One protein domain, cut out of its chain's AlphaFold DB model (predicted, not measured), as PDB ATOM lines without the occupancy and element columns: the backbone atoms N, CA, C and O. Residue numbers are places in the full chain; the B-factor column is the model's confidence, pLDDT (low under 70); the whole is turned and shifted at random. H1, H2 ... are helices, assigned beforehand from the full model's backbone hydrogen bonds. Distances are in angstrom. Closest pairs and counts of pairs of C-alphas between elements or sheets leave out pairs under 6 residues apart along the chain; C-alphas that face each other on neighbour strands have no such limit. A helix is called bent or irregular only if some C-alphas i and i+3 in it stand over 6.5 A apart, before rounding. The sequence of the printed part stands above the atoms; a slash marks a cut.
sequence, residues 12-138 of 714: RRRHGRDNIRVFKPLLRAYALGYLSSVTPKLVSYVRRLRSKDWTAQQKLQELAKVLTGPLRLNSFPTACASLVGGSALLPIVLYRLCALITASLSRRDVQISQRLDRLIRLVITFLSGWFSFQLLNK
ATOM      1  N   ARG A  12     118.534  89.303 139.685       31.92
ATOM      2  CA  ARG A  12     118.468  90.766 139.897       31.92
ATOM      3  C   ARG A  12     119.851  91.412 140.073       31.92
ATOM      4  O   ARG A  12     120.092  92.500 139.549       31.92
ATOM      5  N   ARG A  13     120.798  90.739 140.746       31.20
ATOM      6  CA  ARG A  13     122.169  91.261 140.946       31.20
ATOM      7  C   ARG A  13     123.036  91.226 139.678       31.20
ATOM      8  O   ARG A  13     123.924  92.071 139.552       31.20
ATOM      9  N   ARG A  14     122.783  90.312 138.727       29.64
ATOM     10  CA  ARG A  14     123.438  90.323 137.398       29.64
ATOM     11  C   ARG A  14     122.905  91.454 136.511       29.64
ATOM     12  O   ARG A  14     123.709  92.229 136.001       29.64
ATOM     13  N   HIS A  15     121.584  91.639 136.446       36.06
ATOM     14  CA  HIS A  15     120.960  92.724 135.668       36.06
ATOM     15  C   HIS A  15     121.409  94.130 136.114       36.06
ATOM     16  O   HIS A  15     121.698  94.988 135.279       36.06
ATOM     17  N   GLY A  16     121.553  94.365 137.425       37.59
ATOM     18  CA  GLY A  16     122.051  95.648 137.942       37.59
ATOM     19  C   GLY A  16     123.506  95.956 137.560       37.59
ATOM     20  O   GLY A  16     123.866  97.115 137.356       37.59
ATOM     21  N   ARG A  17     124.353  94.928 137.409       42.84
ATOM     22  CA  ARG A  17     125.784  95.083 137.090       42.84
ATOM     23  C   ARG A  17     126.029  95.293 135.587       42.84
ATOM     24  O   ARG A  17     126.988  95.982 135.231       42.84
ATOM     25  N   ASP A  18     125.149  94.777 134.728       51.16
ATOM     26  CA  ASP A  18     125.189  94.987 133.274       51.16
ATOM     27  C   ASP A  18     124.633  96.359 132.863       51.16
ATOM     28  O   ASP A  18     125.241  97.039 132.033       51.16
ATOM     29  N   ASN A  19     123.582  96.851 133.531       53.84
ATOM     30  CA  ASN A  19     123.050  98.200 133.295       53.84
ATOM     31  C   ASN A  19     124.093  99.299 133.591       53.84
ATOM     32  O   ASN A  19     124.261 100.229 132.802       53.84
ATOM     33  N   ILE A  20     124.885  99.166 134.664       57.31
ATOM     34  CA  ILE A  20     125.937 100.145 135.018       57.31
ATOM     35  C   ILE A  20     127.069 100.185 133.972       57.31
ATOM     36  O   ILE A  20     127.671 101.238 133.742       57.31
ATOM     37  N   ARG A  21     127.371  99.065 133.298       62.38
ATOM     38  CA  ARG A  21     128.405  99.014 132.247       62.38
ATOM     39  C   ARG A  21     127.994  99.785 130.995       62.38
ATOM     40  O   ARG A  21     128.847 100.426 130.384       62.38
ATOM     41  N   VAL A  22     126.705  99.765 130.666       67.25
ATOM     42  CA  VAL A  22     126.130 100.417 129.483       67.25
ATOM     43  C   VAL A  22     126.146 101.949 129.619       67.25
ATOM     44  O   VAL A  22     126.526 102.640 128.678       67.25
ATOM     45  N   PHE A  23     125.869 102.497 130.810       74.88
ATOM     46  CA  PHE A  23     125.895 103.952 131.065       74.88
ATOM     47  C   PHE A  23     127.289 104.540 131.339       74.88
ATOM     48  O   PHE A  23     127.474 105.760 131.359       74.88
ATOM     49  N   LYS A  24     128.304 103.694 131.524       78.56
ATOM     50  CA  LYS A  24     129.667 104.116 131.871       78.56
ATOM     51  C   LYS A  24     130.292 105.120 130.880       78.56
ATOM     52  O   LYS A  24     130.930 106.063 131.356       78.56
ATOM     53  N   PRO A  25     130.142 104.986 129.544       76.31
ATOM     54  CA  PRO A  25     130.683 105.959 128.590       76.31
ATOM     55  C   PRO A  25     130.001 107.329 128.682       76.31
ATOM     56  O   PRO A  25     130.685 108.347 128.609       76.31
ATOM     57  N   LEU A  26     128.681 107.352 128.906       81.81
ATOM     58  CA  LEU A  26     127.887 108.572 129.084       81.81
ATOM     59  C   LEU A  26     128.350 109.346 130.328       81.81
ATOM     60  O   LEU A  26     128.708 110.518 130.230       81.81
ATOM     61  N   LEU A  27     128.412 108.672 131.483       82.12
ATOM     62  CA  LEU A  27     128.827 109.284 132.750       82.12
ATOM     63  C   LEU A  27     130.269 109.804 132.695       82.12
ATOM     64  O   LEU A  27     130.564 110.887 133.196       82.12
ATOM     65  N   ARG A  28     131.174 109.062 132.041       81.75
ATOM     66  CA  ARG A  28     132.564 109.497 131.838       81.75
ATOM     67  C   ARG A  28     132.661 110.723 130.936       81.75
ATOM     68  O   ARG A  28     133.398 111.646 131.271       81.75
ATOM     69  N   ALA A  29     131.935 110.739 129.818       80.00
ATOM     70  CA  ALA A  29     131.920 111.880 128.907       80.00
ATOM     71  C   ALA A  29     131.380 113.142 129.597       80.00
ATOM     72  O   ALA A  29     131.977 114.210 129.459       80.00
ATOM     73  N   TYR A  30     130.324 113.003 130.404       84.69
ATOM     74  CA  TYR A  30     129.790 114.098 131.213       84.69
ATOM     75  C   TYR A  30     130.812 114.605 132.239       84.69
ATOM     76  O   TYR A  30     131.098 115.800 132.283       84.69
ATOM     77  N   ALA A  31     131.420 113.708 133.025       83.25
ATOM     78  CA  ALA A  31     132.390 114.077 134.056       83.25
ATOM     79  C   ALA A  31     133.630 114.784 133.477       83.25
ATOM     80  O   ALA A  31     134.077 115.796 134.016       83.25
ATOM     81  N   LEU A  32     134.164 114.290 132.354       77.50
ATOM     82  CA  LEU A  32     135.294 114.918 131.662       77.50
ATOM     83  C   LEU A  32     134.911 116.275 131.060       77.50
ATOM     84  O   LEU A  32     135.661 117.241 131.199       77.50
ATOM     85  N   GLY A  33     133.726 116.372 130.448       76.38
ATOM     86  CA  GLY A  33     133.182 117.638 129.960       76.38
ATOM     87  C   GLY A  33     133.029 118.665 131.086       76.38
ATOM     88  O   GLY A  33     133.438 119.818 130.932       76.38
ATOM     89  N   TYR A  34     132.522 118.235 132.244       82.12
ATOM     90  CA  TYR A  34     132.355 119.069 133.434       82.12
ATOM     91  C   TYR A  34     133.699 119.575 133.961       82.12
ATOM     92  O   TYR A  34     133.890 120.784 134.072       82.12
ATOM     93  N   LEU A  35     134.668 118.677 134.171       78.06
ATOM     94  CA  LEU A  35     136.029 119.039 134.579       78.06
ATOM     95  C   LEU A  35     136.653 120.054 133.613       78.06
ATOM     96  O   LEU A  35     137.115 121.105 134.047       78.06
ATOM     97  N   SER A  36     136.587 119.808 132.301       73.12
ATOM     98  CA  SER A  36     137.160 120.721 131.297       73.12
ATOM     99  C   SER A  36     136.521 122.118 131.287       73.12
ATOM    100  O   SER A  36     137.200 123.100 130.999       73.12
ATOM    101  N   SER A  37     135.238 122.222 131.650       74.69
ATOM    102  CA  SER A  37     134.496 123.490 131.689       74.69
ATOM    103  C   SER A  37     134.701 124.253 133.000       74.69
ATOM    104  O   SER A  37     134.709 125.486 133.006       74.69
ATOM    105  N   VAL A  38     134.843 123.526 134.112       80.25
ATOM    106  CA  VAL A  38     134.977 124.092 135.459       80.25
ATOM    107  C   VAL A  38     136.418 124.475 135.754       80.25
ATOM    108  O   VAL A  38     136.636 125.559 136.278       80.25
ATOM    109  N   THR A  39     137.411 123.654 135.401       72.00
ATOM    110  CA  THR A  39     138.811 123.886 135.797       72.00
ATOM    111  C   THR A  39     139.345 125.271 135.398       72.00
ATOM    112  O   THR A  39     139.876 125.949 136.277       72.00
ATOM    113  N   PRO A  40     139.182 125.772 134.157       68.81
ATOM    114  CA  PRO A  40     139.677 127.103 133.791       68.81
ATOM    115  C   PRO A  40     138.962 128.224 134.553       68.81
ATOM    116  O   PRO A  40     139.601 129.173 135.006       68.81
ATOM    117  N   LYS A  41     137.642 128.086 134.741       75.69
ATOM    118  CA  LYS A  41     136.825 129.045 135.491       75.69
ATOM    119  C   LYS A  41     137.204 129.057 136.963       75.69
ATOM    120  O   LYS A  41     137.353 130.129 137.531       75.69
ATOM    121  N   LEU A  42     137.446 127.887 137.545       78.25
ATOM    122  CA  LEU A  42     137.907 127.734 138.917       78.25
ATOM    123  C   LEU A  42     139.301 128.339 139.093       78.25
ATOM    124  O   LEU A  42     139.518 129.057 140.052       78.25
ATOM    125  N   VAL A  43     140.226 128.136 138.150       72.38
ATOM    126  CA  VAL A  43     141.550 128.785 138.180       72.38
ATOM    127  C   VAL A  43     141.413 130.305 138.081       72.38
ATOM    128  O   VAL A  43     142.072 131.023 138.829       72.38
ATOM    129  N   SER A  44     140.541 130.813 137.205       70.44
ATOM    130  CA  SER A  44     140.274 132.254 137.114       70.44
ATOM    131  C   SER A  44     139.599 132.806 138.373       70.44
ATOM    132  O   SER A  44     139.965 133.880 138.833       70.44
ATOM    133  N   TYR A  45     138.687 132.043 138.975       78.06
ATOM    134  CA  TYR A  45     138.008 132.377 140.220       78.06
ATOM    135  C   TYR A  45     138.977 132.345 141.400       78.06
ATOM    136  O   TYR A  45     138.969 133.268 142.188       78.06
ATOM    137  N   VAL A  46     139.889 131.372 141.485       78.56
ATOM    138  CA  VAL A  46     140.953 131.319 142.503       78.56
ATOM    139  C   VAL A  46     141.932 132.484 142.336       78.56
ATOM    140  O   VAL A  46     142.351 133.077 143.326       78.56
ATOM    141  N   ARG A  47     142.256 132.874 141.095       69.44
ATOM    142  CA  ARG A  47     143.030 134.098 140.828       69.44
ATOM    143  C   ARG A  47     142.283 135.362 141.278       69.44
ATOM    144  O   ARG A  47     142.928 136.251 141.814       69.44
ATOM    145  N   ARG A  48     140.956 135.419 141.111       68.88
ATOM    146  CA  ARG A  48     140.081 136.540 141.527       68.88
ATOM    147  C   ARG A  48     139.674 136.516 143.008       68.88
ATOM    148  O   ARG A  48     139.383 137.545 143.587       68.88
ATOM    149  N   LEU A  49     139.698 135.364 143.665       67.31
ATOM    150  CA  LEU A  49     139.546 135.227 145.119       67.31
ATOM    151  C   LEU A  49     140.713 135.873 145.860       67.31
ATOM    152  O   LEU A  49     140.588 136.228 147.029       67.31
ATOM    153  N   ARG A  50     141.853 135.974 145.170       57.59
ATOM    154  CA  ARG A  50     143.064 136.622 145.654       57.59
ATOM    155  C   ARG A  50     142.998 138.154 145.548       57.59
ATOM    156  O   ARG A  50     143.794 138.803 146.214       57.59
ATOM    157  N   SER A  51     142.058 138.714 144.775       53.00
ATOM    158  CA  SER A  51     141.678 140.137 144.827       53.00
ATOM    159  C   SER A  51     140.596 140.354 145.895       53.00
ATOM    160  O   SER A  51     139.707 139.517 146.074       53.00
ATOM    161  N   LYS A  52     140.695 141.445 146.664       48.50
ATOM    162  CA  LYS A  52     139.891 141.684 147.882       48.50
ATOM    163  C   LYS A  52     138.484 142.236 147.609       48.50
ATOM    164  O   LYS A  52     137.721 142.406 148.551       48.50
ATOM    165  N   ASP A  53     138.130 142.424 146.345       57.44
ATOM    166  CA  ASP A  53     137.024 143.282 145.909       57.44
ATOM    167  C   ASP A  53     135.618 142.724 146.201       57.44
ATOM    168  O   ASP A  53     134.631 143.422 146.003       57.44
ATOM    169  N   TRP A  54     135.485 141.444 146.581       65.38
ATOM    170  CA  TRP A  54     134.184 140.752 146.617       65.38
ATOM    171  C   TRP A  54     133.776 140.358 148.041       65.38
ATOM    172  O   TRP A  54     134.521 139.670 148.757       65.38
ATOM    173  N   THR A  55     132.553 140.728 148.431       80.12
ATOM    174  CA  THR A  55     131.922 140.338 149.703       80.12
ATOM    175  C   THR A  55     131.784 138.808 149.790       80.12
ATOM    176  O   THR A  55     131.694 138.123 148.769       80.12
ATOM    177  N   ALA A  56     131.739 138.227 150.996       77.88
ATOM    178  CA  ALA A  56     131.628 136.770 151.178       77.88
ATOM    179  C   ALA A  56     130.415 136.157 150.442       77.88
ATOM    180  O   ALA A  56     130.530 135.085 149.845       77.88
ATOM    181  N   GLN A  57     129.286 136.875 150.398       77.44
ATOM    182  CA  GLN A  57     128.102 136.480 149.628       77.44
ATOM    183  C   GLN A  57     128.347 136.499 148.113       77.44
ATOM    184  O   GLN A  57     127.958 135.555 147.430       77.44
ATOM    185  N   GLN A  58     129.046 137.505 147.582       78.38
ATOM    186  CA  GLN A  58     129.394 137.582 146.158       78.38
ATOM    187  C   GLN A  58     130.381 136.475 145.759       78.38
ATOM    188  O   GLN A  58     130.209 135.835 144.724       78.38
ATOM    189  N   LYS A  59     131.366 136.169 146.617       80.88
ATOM    190  CA  LYS A  59     132.286 135.031 146.435       80.88
ATOM    191  C   LYS A  59     131.524 133.708 146.360       80.88
ATOM    192  O   LYS A  59     131.744 132.920 145.441       80.88
ATOM    193  N   LEU A  60     130.591 133.479 147.285       83.62
ATOM    194  CA  LEU A  60     129.778 132.264 147.294       83.62
ATOM    195  C   LEU A  60     128.850 132.185 146.074       83.62
ATOM    196  O   LEU A  60     128.763 131.129 145.452       83.62
ATOM    197  N   GLN A  61     128.206 133.291 145.692       83.50
ATOM    198  CA  GLN A  61     127.348 133.357 144.505       83.50
ATOM    199  C   GLN A  61     128.126 133.073 143.221       83.50
ATOM    200  O   GLN A  61     127.639 132.361 142.348       83.50
ATOM    201  N   GLU A  62     129.346 133.579 143.098       81.19
ATOM    202  CA  GLU A  62     130.166 133.379 141.907       81.19
ATOM    203  C   GLU A  62     130.784 131.982 141.859       81.19
ATOM    204  O   GLU A  62     130.769 131.344 140.806       81.19
ATOM    205  N   LEU A  63     131.199 131.424 143.000       84.25
ATOM    206  CA  LEU A  63     131.547 130.005 143.094       84.25
ATOM    207  C   LEU A  63     130.354 129.116 142.715       84.25
ATOM    208  O   LEU A  63     130.501 128.181 141.922       84.25
ATOM    209  N   ALA A  64     129.162 129.435 143.227       84.75
ATOM    210  CA  ALA A  64     127.935 128.733 142.887       84.75
ATOM    211  C   ALA A  64     127.632 128.856 141.389       84.75
ATOM    212  O   ALA A  64     127.348 127.841 140.758       84.75
ATOM    213  N   LYS A  65     127.773 130.033 140.765       82.56
ATOM    214  CA  LYS A  65     127.625 130.211 139.306       82.56
ATOM    215  C   LYS A  65     128.659 129.402 138.515       82.56
ATOM    216  O   LYS A  65     128.312 128.813 137.489       82.56
ATOM    217  N   VAL A  66     129.911 129.330 138.975       82.25
ATOM    218  CA  VAL A  66     130.980 128.550 138.324       82.25
ATOM    219  C   VAL A  66     130.689 127.047 138.364       82.25
ATOM    220  O   VAL A  66     130.922 126.372 137.360       82.25
ATOM    221  N   LEU A  67     130.155 126.534 139.477       84.06
ATOM    222  CA  LEU A  67     129.829 125.112 139.654       84.06
ATOM    223  C   LEU A  67     128.484 124.725 139.020       84.06
ATOM    224  O   LEU A  67     128.380 123.689 138.371       84.06
ATOM    225  N   THR A  68     127.457 125.566 139.151       82.25
ATOM    226  CA  THR A  68     126.100 125.283 138.645       82.25
ATOM    227  C   THR A  68     125.918 125.634 137.171       82.25
ATOM    228  O   THR A  68     125.111 125.009 136.483       82.25
ATOM    229  N   GLY A  69     126.693 126.579 136.629       76.94
ATOM    230  CA  GLY A  69     126.625 126.965 135.218       76.94
ATOM    231  C   GLY A  69     126.819 125.780 134.255       76.94
ATOM    232  O   GLY A  69     126.002 125.605 133.348       76.94
ATOM    233  N   PRO A  70     127.851 124.933 134.442       79.75
ATOM    234  CA  PRO A  70     128.071 123.726 133.642       79.75
ATOM    235  C   PRO A  70     127.108 122.561 133.920       79.75
ATOM    236  O   PRO A  70     127.160 121.589 133.177       79.75
ATOM    237  N   LEU A  71     126.242 122.632 134.941       82.00
ATOM    238  CA  LEU A  71     125.211 121.613 135.212       82.00
ATOM    239  C   LEU A  71     123.918 121.836 134.410       82.00
ATOM    240  O   LEU A  71     123.037 120.981 134.403       82.00
ATOM    241  N   ARG A  72     123.778 122.979 133.724       80.19
ATOM    242  CA  ARG A  72     122.600 123.275 132.893       80.19
ATOM    243  C   ARG A  72     122.460 122.265 131.750       80.19
ATOM    244  O   ARG A  72     123.452 121.790 131.205       80.19
ATOM    245  N   LEU A  73     121.232 122.005 131.303       77.81
ATOM    246  CA  LEU A  73     120.991 121.097 130.174       77.81
ATOM    247  C   LEU A  73     121.620 121.611 128.865       77.81
ATOM    248  O   LEU A  73     122.220 120.828 128.144       77.81
ATOM    249  N   ASN A  74     121.616 122.925 128.614       79.00
ATOM    250  CA  ASN A  74     122.237 123.546 127.426       79.00
ATOM    251  C   ASN A  74     123.752 123.798 127.595       79.00
ATOM    252  O   ASN A  74     124.273 124.843 127.196       79.00
ATOM    253  N   SER A  75     124.462 122.906 128.284       81.12
ATOM    254  CA  SER A  75     125.880 123.075 128.612       81.12
ATOM    255  C   SER A  75     126.773 122.108 127.834       81.12
ATOM    256  O   SER A  75     126.337 121.087 127.299       81.12
ATOM    257  N   PHE A  76     128.065 122.433 127.789       81.81
ATOM    258  CA  PHE A  76     129.079 121.608 127.136       81.81
ATOM    259  C   PHE A  76     129.182 120.170 127.691       81.81
ATOM    260  O   PHE A  76     129.243 119.240 126.885       81.81
ATOM    261  N   PRO A  77     129.129 119.927 129.018       85.38
ATOM    262  CA  PRO A  77     129.095 118.569 129.573       85.38
ATOM    263  C   PRO A  77     127.934 117.715 129.046       85.38
ATOM    264  O   PRO A  77     128.144 116.564 128.652       85.38
ATOM    265  N   THR A  78     126.730 118.284 128.968       86.56
ATOM    266  CA  THR A  78     125.536 117.600 128.448       86.56
ATOM    267  C   THR A  78     125.654 117.326 126.947       86.56
ATOM    268  O   THR A  78     125.290 116.247 126.475       86.56
ATOM    269  N   ALA A  79     126.242 118.251 126.185       86.06
ATOM    270  CA  ALA A  79     126.530 118.050 124.766       86.06
ATOM    271  C   ALA A  79     127.527 116.895 124.531       86.06
ATOM    272  O   ALA A  79     127.278 116.028 123.691       86.06
ATOM    273  N   CYS A  80     128.605 116.813 125.315       84.94
ATOM    274  CA  CYS A  80     129.560 115.699 125.262       84.94
ATOM    275  C   CYS A  80     128.915 114.359 125.645       84.94
ATOM    276  O   CYS A  80     129.148 113.343 124.986       84.94
ATOM    277  N   ALA A  81     128.079 114.359 126.686       87.19
ATOM    278  CA  ALA A  81     127.342 113.178 127.115       87.19
ATOM    279  C   ALA A  81     126.356 112.705 126.039       87.19
ATOM    280  O   ALA A  81     126.360 111.527 125.700       87.19
ATOM    281  N   SER A  82     125.570 113.608 125.445       88.94
ATOM    282  CA  SER A  82     124.628 113.262 124.371       88.94
ATOM    283  C   SER A  82     125.329 112.710 123.125       88.94
ATOM    284  O   SER A  82     124.867 111.724 122.561       88.94
ATOM    285  N   LEU A  83     126.492 113.250 122.743       88.56
ATOM    286  CA  LEU A  83     127.266 112.754 121.601       88.56
ATOM    287  C   LEU A  83     127.842 111.343 121.847       88.56
ATOM    288  O   LEU A  83     127.635 110.419 121.053       88.56
ATOM    289  N   VAL A  84     128.577 111.156 122.948       86.12
ATOM    290  CA  VAL A  84     129.260 109.882 123.250       86.12
ATOM    291  C   VAL A  84     128.269 108.820 123.728       86.12
ATOM    292  O   VAL A  84     128.349 107.662 123.321       86.12
ATOM    293  N   GLY A  85     127.319 109.208 124.575       84.06
ATOM    294  CA  GLY A  85     126.255 108.337 125.060       84.06
ATOM    295  C   GLY A  85     125.272 107.969 123.961       84.06
ATOM    296  O   GLY A  85     124.988 106.789 123.800       84.06
ATOM    297  N   GLY A  86     124.824 108.932 123.149       84.62
ATOM    298  CA  GLY A  86     123.942 108.676 122.009       84.62
ATOM    299  C   GLY A  86     124.564 107.681 121.035       84.62
ATOM    300  O   GLY A  86     123.992 106.625 120.781       84.62
ATOM    301  N   SER A  87     125.804 107.922 120.603       85.50
ATOM    302  CA  SER A  87     126.496 106.996 119.700       85.50
ATOM    303  C   SER A  87     126.702 105.594 120.290       85.50
ATOM    304  O   SER A  87     126.868 104.636 119.535       85.50
ATOM    305  N   ALA A  88     126.769 105.422 121.618       83.31
ATOM    306  CA  ALA A  88     126.974 104.126 122.281       83.31
ATOM    307  C   ALA A  88     125.671 103.381 122.606       83.31
ATOM    308  O   ALA A  88     125.619 102.164 122.443       83.31
ATOM    309  N   LEU A  89     124.638 104.101 123.043       83.25
ATOM    310  CA  LEU A  89     123.388 103.541 123.560       83.25
ATOM    311  C   LEU A  89     122.341 103.332 122.465       83.25
ATOM    312  O   LEU A  89     121.722 102.271 122.417       83.25
ATOM    313  N   LEU A  90     122.169 104.306 121.565       83.31
ATOM    314  CA  LEU A  90     121.138 104.256 120.522       83.31
ATOM    315  C   LEU A  90     121.254 103.029 119.604       83.31
ATOM    316  O   LEU A  90     120.214 102.439 119.323       83.31
ATOM    317  N   PRO A  91     122.454 102.562 119.185       82.25
ATOM    318  CA  PRO A  91     122.543 101.343 118.385       82.25
ATOM    319  C   PRO A  91     122.024 100.113 119.139       82.25
ATOM    320  O   PRO A  91     121.347  99.284 118.552       82.25
ATOM    321  N   ILE A  92     122.290 100.004 120.448       80.50
ATOM    322  CA  ILE A  92     121.833  98.870 121.270       80.50
ATOM    323  C   ILE A  92     120.306  98.868 121.374       80.50
ATOM    324  O   ILE A  92     119.684  97.816 121.243       80.50
ATOM    325  N   VAL A  93     119.709 100.042 121.594       82.38
ATOM    326  CA  VAL A  93     118.249 100.202 121.643       82.38
ATOM    327  C   VAL A  93     117.631  99.842 120.295       82.38
ATOM    328  O   VAL A  93     116.684  99.063 120.257       82.38
ATOM    329  N   LEU A  94     118.209 100.330 119.195       82.06
ATOM    330  CA  LEU A  94     117.730 100.047 117.844       82.06
ATOM    331  C   LEU A  94     117.804  98.548 117.518       82.06
ATOM    332  O   LEU A  94     116.822  97.987 117.050       82.06
ATOM    333  N   TYR A  95     118.910  97.872 117.848       80.38
ATOM    334  CA  TYR A  95     119.025  96.423 117.652       80.38
ATOM    335  C   TYR A  95     118.025  95.628 118.495       80.38
ATOM    336  O   TYR A  95     117.463  94.654 118.001       80.38
ATOM    337  N   ARG A  96     117.755  96.046 119.740       79.81
ATOM    338  CA  ARG A  96     116.726  95.410 120.580       79.81
ATOM    339  C   ARG A  96     115.318  95.624 120.030       79.81
ATOM    340  O   ARG A  96     114.537  94.683 120.029       79.81
ATOM    341  N   LEU A  97     115.003  96.824 119.542       80.50
ATOM    342  CA  LEU A  97     113.713  97.115 118.910       80.50
ATOM    343  C   LEU A  97     113.527  96.304 117.625       80.50
ATOM    344  O   LEU A  97     112.484  95.684 117.451       80.50
ATOM    345  N   CYS A  98     114.550  96.235 116.768       76.44
ATOM    346  CA  CYS A  98     114.520  95.382 115.582       76.44
ATOM    347  C   CYS A  98     114.306  93.913 115.958       76.44
ATOM    348  O   CYS A  98     113.454  93.280 115.352       76.44
ATOM    349  N   ALA A  99     115.000  93.404 116.984       73.12
ATOM    350  CA  ALA A  99     114.827  92.032 117.464       73.12
ATOM    351  C   ALA A  99     113.403  91.756 117.986       73.12
ATOM    352  O   ALA A  99     112.860  90.685 117.731       73.12
ATOM    353  N   LEU A 100     112.783  92.717 118.683       77.31
ATOM    354  CA  LEU A 100     111.395  92.612 119.153       77.31
ATOM    355  C   LEU A 100     110.396  92.595 117.989       77.31
ATOM    356  O   LEU A 100     109.482  91.774 117.974       77.31
ATOM    357  N   ILE A 101     110.591  93.462 116.993       75.19
ATOM    358  CA  ILE A 101     109.734  93.527 115.801       75.19
ATOM    359  C   ILE A 101     109.884  92.246 114.974       75.19
ATOM    360  O   ILE A 101     108.881  91.645 114.595       75.19
ATOM    361  N   THR A 102     111.108  91.759 114.747       69.31
ATOM    362  CA  THR A 102     111.332  90.501 114.019       69.31
ATOM    363  C   THR A 102     110.803  89.298 114.784       69.31
ATOM    364  O   THR A 102     110.211  88.427 114.165       69.31
ATOM    365  N   ALA A 103     110.908  89.272 116.118       65.88
ATOM    366  CA  ALA A 103     110.295  88.219 116.930       65.88
ATOM    367  C   ALA A 103     108.759  88.191 116.801       65.88
ATOM    368  O   ALA A 103     108.171  87.118 116.915       65.88
ATOM    369  N   SER A 104     108.121  89.335 116.520       69.44
ATOM    370  CA  SER A 104     106.676  89.405 116.249       69.44
ATOM    371  C   SER A 104     106.280  88.972 114.828       69.44
ATOM    372  O   SER A 104     105.135  88.592 114.616       69.44
ATOM    373  N   LEU A 105     107.212  89.009 113.864       65.50
ATOM    374  CA  LEU A 105     106.932  88.835 112.429       65.50
ATOM    375  C   LEU A 105     107.538  87.560 111.807       65.50
ATOM    376  O   LEU A 105     106.996  87.061 110.824       65.50
ATOM    377  N   SER A 106     108.653  87.011 112.313       51.81
ATOM    378  CA  SER A 106     109.277  85.794 111.762       51.81
ATOM    379  C   SER A 106     110.360  85.184 112.674       51.81
ATOM    380  O   SER A 106     111.252  85.881 113.149       51.81
ATOM    381  N   ARG A 107     110.360  83.850 112.844       54.16
ATOM    382  CA  ARG A 107     111.339  83.053 113.635       54.16
ATOM    383  C   ARG A 107     112.767  82.974 113.042       54.16
ATOM    384  O   ARG A 107     113.547  82.125 113.465       54.16
ATOM    385  N   ARG A 108     113.128  83.797 112.053       52.41
ATOM    386  CA  ARG A 108     114.472  83.781 111.444       52.41
ATOM    387  C   ARG A 108     115.369  84.849 112.068       52.41
ATOM    388  O   ARG A 108     115.050  86.034 112.014       52.41
ATOM    389  N   ASP A 109     116.518  84.425 112.593       55.28
ATOM    390  CA  ASP A 109     117.585  85.323 113.037       55.28
ATOM    391  C   ASP A 109     118.091  86.171 111.858       55.28
ATOM    392  O   ASP A 109     118.696  85.666 110.909       55.28
ATOM    393  N   VAL A 110     117.844  87.481 111.903       60.19
ATOM    394  CA  VAL A 110     118.327  88.422 110.885       60.19
ATOM    395  C   VAL A 110     119.816  88.680 111.116       60.19
ATOM    396  O   VAL A 110     120.207  89.468 111.979       60.19
ATOM    397  N   GLN A 111     120.673  88.039 110.321       63.41
ATOM    398  CA  GLN A 111     122.101  88.355 110.290       63.41
ATOM    399  C   GLN A 111     122.332  89.692 109.571       63.41
ATOM    400  O   GLN A 111     122.300  89.792 108.345       63.41
ATOM    401  N   ILE A 112     122.583  90.749 110.345       69.38
ATOM    402  CA  ILE A 112     122.929  92.073 109.815       69.38
ATOM    403  C   ILE A 112     124.339  92.024 109.208       69.38
ATOM    404  O   ILE A 112     125.320  91.734 109.893       69.38
ATOM    405  N   SER A 113     124.459  92.362 107.920       79.19
ATOM    406  CA  SER A 113     125.758  92.477 107.246       79.19
ATOM    407  C   SER A 113     126.664  93.501 107.941       79.19
ATOM    408  O   SER A 113     126.233  94.600 108.294       79.19
ATOM    409  N   GLN A 114     127.965  93.205 108.037       78.06
ATOM    410  CA  GLN A 114     128.969  94.110 108.618       78.06
ATOM    411  C   GLN A 114     129.035  95.489 107.934       78.06
ATOM    412  O   GLN A 114     129.550  96.449 108.509       78.06
ATOM    413  N   ARG A 115     128.589  95.618 106.677       81.81
ATOM    414  CA  ARG A 115     128.496  96.927 105.998       81.81
ATOM    415  C   ARG A 115     127.305  97.738 106.509       81.81
ATOM    416  O   ARG A 115     127.449  98.936 106.738       81.81
ATOM    417  N   LEU A 116     126.172  97.076 106.727       81.94
ATOM    418  CA  LEU A 116     124.947  97.701 107.213       81.94
ATOM    419  C   LEU A 116     125.094  98.143 108.678       81.94
ATOM    420  O   LEU A 116     124.748  99.275 108.997       81.94
ATOM    421  N   ASP A 117     125.718  97.326 109.538       79.38
ATOM    422  CA  ASP A 117     126.030  97.700 110.934       79.38
ATOM    423  C   ASP A 117     126.886  98.980 111.012       79.38
ATOM    424  O   ASP A 117     126.616  99.877 111.816       79.38
ATOM    425  N   ARG A 118     127.878  99.122 110.124       82.44
ATOM    426  CA  ARG A 118     128.712 100.332 110.044       82.44
ATOM    427  C   ARG A 118     127.922 101.563 109.615       82.44
ATOM    428  O   ARG A 118     128.084 102.620 110.225       82.44
ATOM    429  N   LEU A 119     127.056 101.429 108.610       86.06
ATOM    430  CA  LEU A 119     126.189 102.518 108.149       86.06
ATOM    431  C   LEU A 119     125.220 102.964 109.247       86.06
ATOM    432  O   LEU A 119     125.138 104.157 109.530       86.06
ATOM    433  N   ILE A 120     124.562 102.020 109.926       85.06
ATOM    434  CA  ILE A 120     123.643 102.304 111.037       85.06
ATOM    435  C   ILE A 120     124.365 103.088 112.139       85.06
ATOM    436  O   ILE A 120     123.888 104.132 112.586       85.06
ATOM    437  N   ARG A 121     125.557 102.642 112.555       84.00
ATOM    438  CA  ARG A 121     126.351 103.342 113.580       84.00
ATOM    439  C   ARG A 121     126.784 104.737 113.138       84.00
ATOM    440  O   ARG A 121     126.774 105.653 113.964       84.00
ATOM    441  N   LEU A 122     127.156 104.906 111.870       88.75
ATOM    442  CA  LEU A 122     127.557 106.196 111.314       88.75
ATOM    443  C   LEU A 122     126.382 107.183 111.314       88.75
ATOM    444  O   LEU A 122     126.536 108.300 111.806       88.75
ATOM    445  N   VAL A 123     125.198 106.748 110.870       91.44
ATOM    446  CA  VAL A 123     123.966 107.557 110.874       91.44
ATOM    447  C   VAL A 123     123.555 107.931 112.298       91.44
ATOM    448  O   VAL A 123     123.322 109.101 112.586       91.44
ATOM    449  N   ILE A 124     123.542 106.978 113.234       89.75
ATOM    450  CA  ILE A 124     123.190 107.249 114.637       89.75
ATOM    451  C   ILE A 124     124.165 108.241 115.282       89.75
ATOM    452  O   ILE A 124     123.762 109.131 116.035       89.75
ATOM    453  N   THR A 125     125.459 108.108 114.990       90.00
ATOM    454  CA  THR A 125     126.475 109.027 115.512       90.00
ATOM    455  C   THR A 125     126.326 110.420 114.901       90.00
ATOM    456  O   THR A 125     126.443 111.407 115.623       90.00
ATOM    457  N   PHE A 126     126.003 110.508 113.608       93.94
ATOM    458  CA  PHE A 126     125.681 111.767 112.939       93.94
ATOM    459  C   PHE A 126     124.476 112.456 113.592       93.94
ATOM    460  O   PHE A 126     124.578 113.621 113.971       93.94
ATOM    461  N   LEU A 127     123.375 111.729 113.816       93.62
ATOM    462  CA  LEU A 127     122.183 112.255 114.494       93.62
ATOM    463  C   LEU A 127     122.491 112.703 115.931       93.62
ATOM    464  O   LEU A 127     122.051 113.769 116.363       93.62
ATOM    465  N   SER A 128     123.313 111.936 116.654       91.88
ATOM    466  CA  SER A 128     123.765 112.302 118.006       91.88
ATOM    467  C   SER A 128     124.605 113.587 117.996       91.88
ATOM    468  O   SER A 128     124.429 114.451 118.853       91.88
ATOM    469  N   GLY A 129     125.497 113.747 117.011       91.25
ATOM    470  CA  GLY A 129     126.282 114.969 116.820       91.25
ATOM    471  C   GLY A 129     125.437 116.169 116.408       91.25
ATOM    472  O   GLY A 129     125.654 117.270 116.909       91.25
ATOM    473  N   TRP A 130     124.423 115.951 115.573       94.38
ATOM    474  CA  TRP A 130     123.461 116.975 115.182       94.38
ATOM    475  C   TRP A 130     122.695 117.526 116.387       94.38
ATOM    476  O   TRP A 130     122.627 118.741 116.579       94.38
ATOM    477  N   PHE A 131     122.169 116.635 117.230       92.19
ATOM    478  CA  PHE A 131     121.466 117.009 118.456       92.19
ATOM    479  C   PHE A 131     122.390 117.719 119.455       92.19
ATOM    480  O   PHE A 131     122.043 118.774 119.989       92.19
ATOM    481  N   SER A 132     123.604 117.195 119.652       90.25
ATOM    482  CA  SER A 132     124.627 117.795 120.519       90.25
ATOM    483  C   SER A 132     124.970 119.237 120.107       90.25
ATOM    484  O   SER A 132     125.035 120.130 120.954       90.25
ATOM    485  N   PHE A 133     125.100 119.503 118.802       90.25
ATOM    486  CA  PHE A 133     125.349 120.850 118.281       90.25
ATOM    487  C   PHE A 133     124.182 121.812 118.538       90.25
ATOM    488  O   PHE A 133     124.401 122.965 118.919       90.25
ATOM    489  N   GLN A 134     122.937 121.354 118.353       89.81
ATOM    490  CA  GLN A 134     121.755 122.173 118.643       89.81
ATOM    491  C   GLN A 134     121.684 122.553 120.124       89.81
ATOM    492  O   GLN A 134     121.370 123.695 120.453       89.81
ATOM    493  N   LEU A 135     122.039 121.623 121.015       87.62
ATOM    494  CA  LEU A 135     122.053 121.860 122.454       87.62
ATOM    495  C   LEU A 135     123.043 122.967 122.855       87.62
ATOM    496  O   LEU A 135     122.718 123.810 123.692       87.62
ATOM    497  N   LEU A 136     124.228 122.997 122.233       83.25
ATOM    498  CA  LEU A 136     125.263 124.011 122.486       83.25
ATOM    499  C   LEU A 136     124.881 125.408 121.990       83.25
ATOM    500  O   LEU A 136     125.277 126.409 122.590       83.25
ATOM    501  N   ASN A 137     124.120 125.471 120.899       84.50
ATOM    502  CA  ASN A 137     123.775 126.710 120.207       84.50
ATOM    503  C   ASN A 137     122.353 127.215 120.498       84.50
ATOM    504  O   ASN A 137     121.882 128.141 119.843       84.50
ATOM    505  N   LYS A 138     121.672 126.644 121.499       80.88
ATOM    506  CA  LYS A 138     120.312 127.049 121.888       80.88
ATOM    507  C   LYS A 138     120.245 128.455 122.511       80.88
ATOM    508  O   LYS A 138     119.209 129.104 122.431       80.88
TER     509      LYS A 138
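What this domain is: This is residues 12 to 138 of the 714 residues of an uncharacterized protein of Penicillium flavigenum (UniProt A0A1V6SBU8). Long helices lie side by side in a drawn-out, staggered row: H3a is in the middle, with H1b on one side and H4 on the other, while H2 runs end to end with H3a and folds back along the far part of H1b. Residues 12 to 21 of H1a stick out sideways as a free arm, and H3b runs on from H3a at an angle toward one end of the long axis. The printed part has 127 residues with four named helices, H1, H2, H3 and H4 in that order, and no named strand; its class is all helix. It is only just extended, close to loose, with a radius of gyration of the C-alphas of 21.1 A, and its spans of 73 by 36 by 20 A only just make a rod.

Where its parts are: H1, residues 12 to 49, begins with C-alpha 12 at (118.468, 90.766, 139.897). By its hydrogen bonds it was assigned as one helix, but it is bent, with C-alphas 22 and 25 7.2 A apart: arm H1a, residues 12 to 22, is 16.1 A long, and arm H1b, residues 25 to 49, is 34.8 A long. H1b is itself irregular, with C-alphas 37 and 40 6.7 A apart, and has a kink of 31 degrees near residue 40. H2, residues 56 to 71, is 22.9 A long and neither bent nor irregular, but only just: C-alphas 67 and 70 are 6.4 A apart. H3, residues 76 to 105, was also assigned as one helix by its hydrogen bonds but is bent, with C-alphas 88 and 91 6.5 A apart: H3a, residues 76 to 88, is 18.3 A long and H3b, residues 91 to 105, 20.9 A. H4, residues 114 to 136, is 33.2 A long and ends with C-alpha 136 at (125.263, 124.011, 122.486).

How they stand to each other: H3 is the hub, touching three helices. H3a touches H1b at a shallow tilt of 14 degrees, opposite ways; their closest C-alphas, of Gly 33 and Pro 77, are 4.2 A apart. H3a touches H4 at 15 degrees, shallow, opposite ways, with the C-alphas of Ser 87 and Thr 125 closest at 4.7 A. H1b and H2 form a helical hairpin at a shallow tilt of 25 degrees, closest at the C-alphas of Tyr 34 and Pro 70, 6.3 A. H2 and H3a touch only at the corner, with the C-alphas of Pro 70 and Pro 77 closest at 6.6 A. H3b, with residue 91 alone, only just touches H4, with 3 pairs of C-alphas within 8 A, the closest those of Pro 91 and Arg 121, 6.4 A. H1a touches no helix. Every O i to N i+4 pair is within hydrogen-bond range in H3a and H3b; the counts are 4 of 7 in H1a, 19 of 21 in H1b, 10 of 12 in H2 and 18 of 19 in H4.

The domain as a whole: The two farthest C-alphas, of Lys 52 and Arg 107, are 73.7 A apart. The printed part has no cut, and no link is long. Mean pLDDT of the printed part is 75.9; residues 12 to 22, 40, 47 to 54 and 102 to 112 are under 70.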